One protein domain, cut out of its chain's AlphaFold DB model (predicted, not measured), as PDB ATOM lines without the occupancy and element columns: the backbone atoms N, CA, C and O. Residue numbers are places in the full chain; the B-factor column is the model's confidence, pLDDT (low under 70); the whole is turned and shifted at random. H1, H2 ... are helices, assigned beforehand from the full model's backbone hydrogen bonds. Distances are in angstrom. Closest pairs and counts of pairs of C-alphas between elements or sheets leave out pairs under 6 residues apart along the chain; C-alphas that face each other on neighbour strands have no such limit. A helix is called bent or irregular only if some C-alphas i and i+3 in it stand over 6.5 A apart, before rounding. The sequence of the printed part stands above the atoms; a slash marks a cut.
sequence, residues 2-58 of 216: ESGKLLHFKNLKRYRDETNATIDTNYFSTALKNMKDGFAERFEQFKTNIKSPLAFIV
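This is residues 2 to 58 of the 216 residues of an uncharacterized protein of Araneus ventricosus (UniProt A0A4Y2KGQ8). A small loose head, made of residues 2 to 9, the short helix H1 and the tight link after it, sits at one end of a long helix, H2. Residues 30 to 58 of H2 stick out from it as an arm with a kink of 39 degrees near residue 52. The printed part has 57 residues with two named helices, H1 then H2, and no named strand, all helix in class. It is extended, with a radius of gyration of the C-alphas of 18.7 A and spans of 58 by 18 by 16 A.

H1, residues 10 to 19, and H2, residues 25 to 58, are apart, with a tight link of 5 residues between them. Residues 17 to 22, of which 17 to 19 belong to H1, stand free. In H1 every O i to N i+4 pair is within hydrogen-bond range; in H2 28 of 30 are.

H1 begins at C-alpha 10 (-18.066, 17.741, -27.531). H2 is 47.1 A long and ends at C-alpha 58 (5.068, 56.141, -22.668). It is irregular, with C-alphas 49 and 52 7.0 A apart.

The C-alphas of Asn 20 and Val 58, 58.1 A apart, are the two farthest apart. The printed part has no cut. Confidence is low, under 70, at residues 2 to 5.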
ATOM      1  N   GLU A   2     -17.535  23.251 -41.294       56.06
ATOM      2  CA  GLU A   2     -17.656  22.834 -42.701       56.06
ATOM      3  C   GLU A   2     -17.451  21.336 -42.957       56.06
ATOM      4  O   GLU A   2     -17.999  20.802 -43.909       56.06
ATOM      5  N   SER A   3     -16.736  20.621 -42.081       66.31
ATOM      6  CA  SER A   3     -16.564  19.170 -42.215       66.31
ATOM      7  C   SER A   3     -17.719  18.337 -41.645       66.31
ATOM      8  O   SER A   3     -17.684  17.117 -41.762       66.31
ATOM      9  N   GLY A   4     -18.696  18.936 -40.948       64.12
ATOM     10  CA  GLY A   4     -19.836  18.238 -40.321       64.12
ATOM     11  C   GLY A   4     -19.493  17.314 -39.134       64.12
ATOM     12  O   GLY A   4     -20.391  16.862 -38.415       64.12
ATOM     13  N   LYS A   5     -18.198  17.072 -38.880       69.75
ATOM     14  CA  LYS A   5     -17.668  16.065 -37.937       69.75
ATOM     15  C   LYS A   5     -17.692  16.473 -36.453       69.75
ATOM     16  O   LYS A   5     -17.360  15.652 -35.608       69.75
ATOM     17  N   LEU A   6     -18.059  17.720 -36.119       73.38
ATOM     18  CA  LEU A   6     -18.195  18.258 -34.742       73.38
ATOM     19  C   LEU A   6     -17.032  17.949 -33.765       73.38
ATOM     20  O   LEU A   6     -17.222  17.989 -32.551       73.38
ATOM     21  N   LEU A   7     -15.818  17.685 -34.262       75.75
ATOM     22  CA  LEU A   7     -14.686  17.179 -33.465       75.75
ATOM     23  C   LEU A   7     -14.330  18.060 -32.254       75.75
ATOM     24  O   LEU A   7     -13.980  17.548 -31.194       75.75
ATOM     25  N   HIS A   8     -14.476  19.379 -32.391       78.06
ATOM     26  CA  HIS A   8     -14.173  20.354 -31.338       78.06
ATOM     27  C   HIS A   8     -15.397  20.760 -30.494       78.06
ATOM     28  O   HIS A   8     -15.265  21.540 -29.555       78.06
ATOM     29  N   PHE A   9     -16.584  20.217 -30.782       81.00
ATOM     30  CA  PHE A   9     -17.851  20.583 -30.140       81.00
ATOM     31  C   PHE A   9     -18.441  19.391 -29.373       81.00
ATOM     32  O   PHE A   9     -19.497  18.867 -29.724       81.00
ATOM     33  N   LYS A  10     -17.753  18.963 -28.303       83.56
ATOM     34  CA  LYS A  10     -18.066  17.741 -27.531       83.56
ATOM     35  C   LYS A  10     -19.533  17.638 -27.087       83.56
ATOM     36  O   LYS A  10     -20.121  16.568 -27.189       83.56
ATOM     37  N   ASN A  11     -20.132  18.748 -26.652       84.00
ATOM     38  CA  ASN A  11     -21.526  18.771 -26.190       84.00
ATOM     39  C   ASN A  11     -22.535  18.631 -27.340       84.00
ATOM     40  O   ASN A  11     -23.508  17.897 -27.209       84.00
ATOM     41  N   LEU A  12     -22.287  19.296 -28.474       80.19
ATOM     42  CA  LEU A  12     -23.129  19.188 -29.674       80.19
ATOM     43  C   LEU A  12     -23.036  17.792 -30.294       80.19
ATOM     44  O   LEU A  12     -24.042  17.255 -30.743       80.19
ATOM     45  N   LYS A  13     -21.838  17.193 -30.283       82.12
ATOM     46  CA  LYS A  13     -21.638  15.807 -30.710       82.12
ATOM     47  C   LYS A  13     -22.453  14.847 -29.837       82.12
ATOM     48  O   LYS A  13     -23.251  14.093 -30.370       82.12
ATOM     49  N   ARG A  14     -22.331  14.958 -28.508       84.75
ATOM     50  CA  ARG A  14     -23.096  14.132 -27.563       84.75
ATOM     51  C   ARG A  14     -24.610  14.262 -27.767       84.75
ATOM     52  O   ARG A  14     -25.293  13.254 -27.832       84.75
ATOM     53  N   TYR A  15     -25.115  15.484 -27.935       83.56
ATOM     54  CA  TYR A  15     -26.539  15.722 -28.189       83.56
ATOM     55  C   TYR A  15     -27.030  15.050 -29.480       83.56
ATOM     56  O   TYR A  15     -28.087  14.422 -29.469       83.56
ATOM     57  N   ARG A  16     -26.260  15.136 -30.577       83.62
ATOM     58  CA  ARG A  16     -26.568  14.432 -31.834       83.62
ATOM     59  C   ARG A  16     -26.645  12.923 -31.617       83.62
ATOM     60  O   ARG A  16     -27.606  12.307 -32.061       83.62
ATOM     61  N   ASP A  17     -25.642  12.367 -30.942       84.06
ATOM     62  CA  ASP A  17     -25.501  10.925 -30.725       84.06
ATOM     63  C   ASP A  17     -26.610  10.377 -29.795       84.06
ATOM     64  O   ASP A  17     -27.068   9.256 -29.984       84.06
ATOM     65  N   GLU A  18     -27.080  11.170 -28.821       89.06
ATOM     66  CA  GLU A  18     -28.136  10.785 -27.864       89.06
ATOM     67  C   GLU A  18     -29.563  10.941 -28.419       89.06
ATOM     68  O   GLU A  18     -30.456  10.195 -28.024       89.06
ATOM     69  N   THR A  19     -29.808  11.918 -29.299       85.38
ATOM     70  CA  THR A  19     -31.175  12.292 -29.728       85.38
ATOM     71  C   THR A  19     -31.468  12.039 -31.205       85.38
ATOM     72  O   THR A  19     -32.603  12.234 -31.632       85.38
ATOM     73  N   ASN A  20     -30.469  11.643 -32.005       81.75
ATOM     74  CA  ASN A  20     -30.537  11.578 -33.473       81.75
ATOM     75  C   ASN A  20     -31.023  12.883 -34.143       81.75
ATOM     76  O   ASN A  20     -31.423  12.881 -35.307       81.75
ATOM     77  N   ALA A  21     -30.977  14.015 -33.433       81.69
ATOM     78  CA  ALA A  21     -31.457  15.288 -33.946       81.69
ATOM     79  C   ALA A  21     -30.558  15.819 -35.073       81.69
ATOM     80  O   ALA A  21     -29.324  15.845 -34.968       81.69
ATOM     81  N   THR A  22     -31.182  16.318 -36.141       81.56
ATOM     82  CA  THR A  22     -30.481  17.049 -37.197       81.56
ATOM     83  C   THR A  22     -29.991  18.386 -36.645       81.56
ATOM     84  O   THR A  22     -30.776  19.234 -36.232       81.56
ATOM     85  N   ILE A  23     -28.672  18.579 -36.624       81.12
ATOM     86  CA  ILE A  23     -28.060  19.837 -36.187       81.12
ATOM     87  C   ILE A  23     -27.925  20.752 -37.396       81.12
ATOM     88  O   ILE A  23     -27.192  20.415 -38.327       81.12
ATOM     89  N   ASP A  24     -28.558  21.924 -37.344       83.06
ATOM     90  CA  ASP A  24     -28.359  22.984 -38.332       83.06
ATOM     91  C   ASP A  24     -26.951  23.579 -38.200       83.06
ATOM     92  O   ASP A  24     -26.686  24.526 -37.456       83.06
ATOM     93  N   THR A  25     -26.006  22.993 -38.928       81.44
ATOM     94  CA  THR A  25     -24.619  23.454 -38.959       81.44
ATOM     95  C   THR A  25     -24.464  24.819 -39.620       81.44
ATOM     96  O   THR A  25     -23.476  25.498 -39.336       81.44
ATOM     97  N   ASN A  26     -25.411  25.234 -40.470       84.19
ATOM     98  CA  ASN A  26     -25.364  26.522 -41.156       84.19
ATOM     99  C   ASN A  26     -25.659  27.650 -40.174       84.19
ATOM    100  O   ASN A  26     -24.887  28.608 -40.117       84.19
ATOM    101  N   TYR A  27     -26.679  27.494 -39.326       86.19
ATOM    102  CA  TYR A  27     -26.967  28.440 -38.248       86.19
ATOM    103  C   TYR A  27     -25.746  28.678 -37.350       86.19
ATOM    104  O   TYR A  27     -25.323  29.819 -37.163       86.19
ATOM    105  N   PHE A  28     -25.120  27.611 -36.838       82.38
ATOM    106  CA  PHE A  28     -23.944  27.750 -35.973       82.38
ATOM    107  C   PHE A  28     -22.730  28.328 -36.708       82.38
ATOM    108  O   PHE A  28     -21.972  29.091 -36.112       82.38
ATOM    109  N   SER A  29     -22.535  27.992 -37.986       84.69
ATOM    110  CA  SER A  29     -21.456  28.569 -38.795       84.69
ATOM    111  C   SER A  29     -21.638  30.079 -38.954       84.69
ATOM    112  O   SER A  29     -20.707  30.840 -38.691       84.69
ATOM    113  N   THR A  30     -22.854  30.521 -39.285       89.12
ATOM    114  CA  THR A  30     -23.213  31.941 -39.376       89.12
ATOM    115  C   THR A  30     -23.068  32.643 -38.030       89.12
ATOM    116  O   THR A  30     -22.457  33.704 -37.960       89.12
ATOM    117  N   ALA A  31     -23.546  32.042 -36.938       85.81
ATOM    118  CA  ALA A  31     -23.418  32.616 -35.601       85.81
ATOM    119  C   ALA A  31     -21.947  32.782 -35.181       85.81
ATOM    120  O   ALA A  31     -21.563  33.846 -34.703       85.81
ATOM    121  N   LEU A  32     -21.106  31.764 -35.402       85.06
ATOM    122  CA  LEU A  32     -19.671  31.834 -35.109       85.06
ATOM    123  C   LEU A  32     -18.959  32.869 -35.980       85.06
ATOM    124  O   LEU A  32     -18.089  33.582 -35.480       85.06
ATOM    125  N   LYS A  33     -19.335  32.972 -37.258       90.56
ATOM    126  CA  LYS A  33     -18.811  33.993 -38.165       90.56
ATOM    127  C   LYS A  33     -19.179  35.393 -37.676       90.56
ATOM    128  O   LYS A  33     -18.284  36.195 -37.455       90.56
ATOM    129  N   ASN A  34     -20.448  35.643 -37.365       90.56
ATOM    130  CA  ASN A  34     -20.904  36.927 -36.828       90.56
ATOM    131  C   ASN A  34     -20.223  37.276 -35.495       90.56
ATOM    132  O   ASN A  34     -19.860  38.426 -35.264       90.56
ATOM    133  N   MET A  35     -20.012  36.290 -34.612       88.69
ATOM    134  CA  MET A  35     -19.265  36.494 -33.366       88.69
ATOM    135  C   MET A  35     -17.805  36.861 -33.629       88.69
ATOM    136  O   MET A  35     -17.291  37.774 -32.984       88.69
ATOM    137  N   LYS A  36     -17.142  36.166 -34.561       88.19
ATOM    138  CA  LYS A  36     -15.761  36.450 -34.964       88.19
ATOM    139  C   LYS A  36     -15.650  37.844 -35.572       88.19
ATOM    140  O   LYS A  36     -14.797  38.609 -35.141       88.19
ATOM    141  N   ASP A  37     -16.511  38.162 -36.529       91.38
ATOM    142  CA  ASP A  37     -16.483  39.422 -37.266       91.38
ATOM    143  C   ASP A  37     -16.800  40.589 -36.320       91.38
ATOM    144  O   ASP A  37     -16.032  41.543 -36.239       91.38
ATOM    145  N   GLY A  38     -17.833  40.456 -35.482       90.44
ATOM    146  CA  GLY A  38     -18.159  41.462 -34.472       90.44
ATOM    147  C   GLY A  38     -17.089  41.606 -33.383       90.44
ATOM    148  O   GLY A  38     -16.900  42.696 -32.846       90.44
ATOM    149  N   PHE A  39     -16.374  40.533 -33.025       87.31
ATOM    150  CA  PHE A  39     -15.211  40.644 -32.141       87.31
ATOM    151  C   PHE A  39     -14.060  41.375 -32.830       87.31
ATOM    152  O   PHE A  39     -13.481  42.267 -32.217       87.31
ATOM    153  N   ALA A  40     -13.743  41.022 -34.077       83.44
ATOM    154  CA  ALA A  40     -12.676  41.650 -34.844       83.44
ATOM    155  C   ALA A  40     -12.925  43.154 -34.997       83.44
ATOM    156  O   ALA A  40     -12.044  43.946 -34.681       83.44
ATOM    157  N   GLU A  41     -14.144  43.547 -35.363       89.25
ATOM    158  CA  GLU A  41     -14.535  44.951 -35.483       89.25
ATOM    159  C   GLU A  41     -14.370  45.707 -34.156       89.25
ATOM    160  O   GLU A  41     -13.676  46.723 -34.102       89.25
ATOM    161  N   ARG A  42     -14.931  45.186 -33.054       86.75
ATOM    162  CA  ARG A  42     -14.786  45.811 -31.726       86.75
ATOM    163  C   ARG A  42     -13.334  45.861 -31.257       86.75
ATOM    164  O   ARG A  42     -12.948  46.800 -30.566       86.75
ATOM    165  N   PHE A  43     -12.529  44.859 -31.603       81.25
ATOM    166  CA  PHE A  43     -11.116  44.812 -31.246       81.25
ATOM    167  C   PHE A  43     -10.288  45.822 -32.048       81.25
ATOM    168  O   PHE A  43      -9.403  46.457 -31.479       81.25
ATOM    169  N   GLU A  44     -10.589  46.029 -33.332       81.75
ATOM    170  CA  GLU A  44      -9.974  47.103 -34.120       81.75
ATOM    171  C   GLU A  44     -10.381  48.483 -33.607       81.75
ATOM    172  O   GLU A  44      -9.519  49.331 -33.389       81.75
ATOM    173  N   GLN A  45     -11.667  48.695 -33.316       81.81
ATOM    174  CA  GLN A  45     -12.136  49.935 -32.691       81.81
ATOM    175  C   GLN A  45     -11.410  50.195 -31.368       81.81
ATOM    176  O   GLN A  45     -10.925  51.300 -31.131       81.81
ATOM    177  N   PHE A  46     -11.281  49.172 -30.518       78.38
ATOM    178  CA  PHE A  46     -10.514  49.257 -29.281       78.38
ATOM    179  C   PHE A  46      -9.062  49.652 -29.552       78.38
ATOM    180  O   PHE A  46      -8.617  50.644 -28.986       78.38
ATOM    181  N   LYS A  47      -8.355  48.947 -30.450       77.06
ATOM    182  CA  LYS A  47      -6.961  49.247 -30.816       77.06
ATOM    183  C   LYS A  47      -6.782  50.688 -31.281       77.06
ATOM    184  O   LYS A  47      -5.876  51.360 -30.796       77.06
ATOM    185  N   THR A  48      -7.649  51.175 -32.164       79.00
ATOM    186  CA  THR A  48      -7.599  52.558 -32.653       79.00
ATOM    187  C   THR A  48      -7.820  53.560 -31.520       79.00
ATOM    188  O   THR A  48      -7.042  54.499 -31.380       79.00
ATOM    189  N   ASN A  49      -8.808  53.318 -30.655       76.00
ATOM    190  CA  ASN A  49      -9.147  54.215 -29.549       76.00
ATOM    191  C   ASN A  49      -8.076  54.274 -28.447       76.00
ATOM    192  O   ASN A  49      -7.905  55.319 -27.826       76.00
ATOM    193  N   ILE A  50      -7.354  53.180 -28.185       74.38
ATOM    194  CA  ILE A  50      -6.322  53.129 -27.133       74.38
ATOM    195  C   ILE A  50      -4.924  53.497 -27.627       74.38
ATOM    196  O   ILE A  50      -4.057  53.758 -26.799       74.38
ATOM    197  N   LYS A  51      -4.674  53.494 -28.944       80.00
ATOM    198  CA  LYS A  51      -3.329  53.672 -29.511       80.00
ATOM    199  C   LYS A  51      -2.694  54.992 -29.079       80.00
ATOM    200  O   LYS A  51      -1.581  54.987 -28.559       80.00
ATOM    201  N   SER A  52      -3.403  56.104 -29.274       80.88
ATOM    202  CA  SER A  52      -2.912  57.434 -28.889       80.88
ATOM    203  C   SER A  52      -2.791  57.589 -27.360       80.88
ATOM    204  O   SER A  52      -1.708  57.945 -26.894       80.88
ATOM    205  N   PRO A  53      -3.796  57.209 -26.543       81.50
ATOM    206  CA  PRO A  53      -3.650  57.205 -25.086       81.50
ATOM    207  C   PRO A  53      -2.488  56.342 -24.561       81.50
ATOM    208  O   PRO A  53      -1.821  56.735 -23.611       81.50
ATOM    209  N   LEU A  54      -2.200  55.188 -25.169       81.69
ATOM    210  CA  LEU A  54      -1.046  54.359 -24.798       81.69
ATOM    211  C   LEU A  54       0.284  55.014 -25.174       81.69
ATOM    212  O   LEU A  54       1.207  55.031 -24.360       81.69
ATOM    213  N   ALA A  55       0.376  55.585 -26.376       83.81
ATOM    214  CA  ALA A  55       1.546  56.353 -26.786       83.81
ATOM    215  C   ALA A  55       1.793  57.533 -25.832       83.81
ATOM    216  O   ALA A  55       2.937  57.793 -25.466       83.81
ATOM    217  N   PHE A  56       0.723  58.171 -25.350       87.12
ATOM    218  CA  PHE A  56       0.793  59.245 -24.366       87.12
ATOM    219  C   PHE A  56       1.411  58.794 -23.036       87.12
ATOM    220  O   PHE A  56       2.245  59.507 -22.490       87.12
ATOM    221  N   ILE A  57       1.063  57.608 -22.531       87.06
ATOM    222  CA  ILE A  57       1.621  57.079 -21.274       87.06
ATOM    223  C   ILE A  57       3.142  56.929 -21.323       87.06
ATOM    224  O   ILE A  57       3.820  57.183 -20.326       87.06
ATOM    225  N   VAL A  58       3.652  56.474 -22.465       82.25
ATOM    226  CA  VAL A  58       5.068  56.141 -22.668       82.25
ATOM    227  C   VAL A  58       5.860  57.360 -23.145       82.25
ATOM    228  O   VAL A  58       7.027  57.521 -22.804       82.25
TER     229      VAL A  58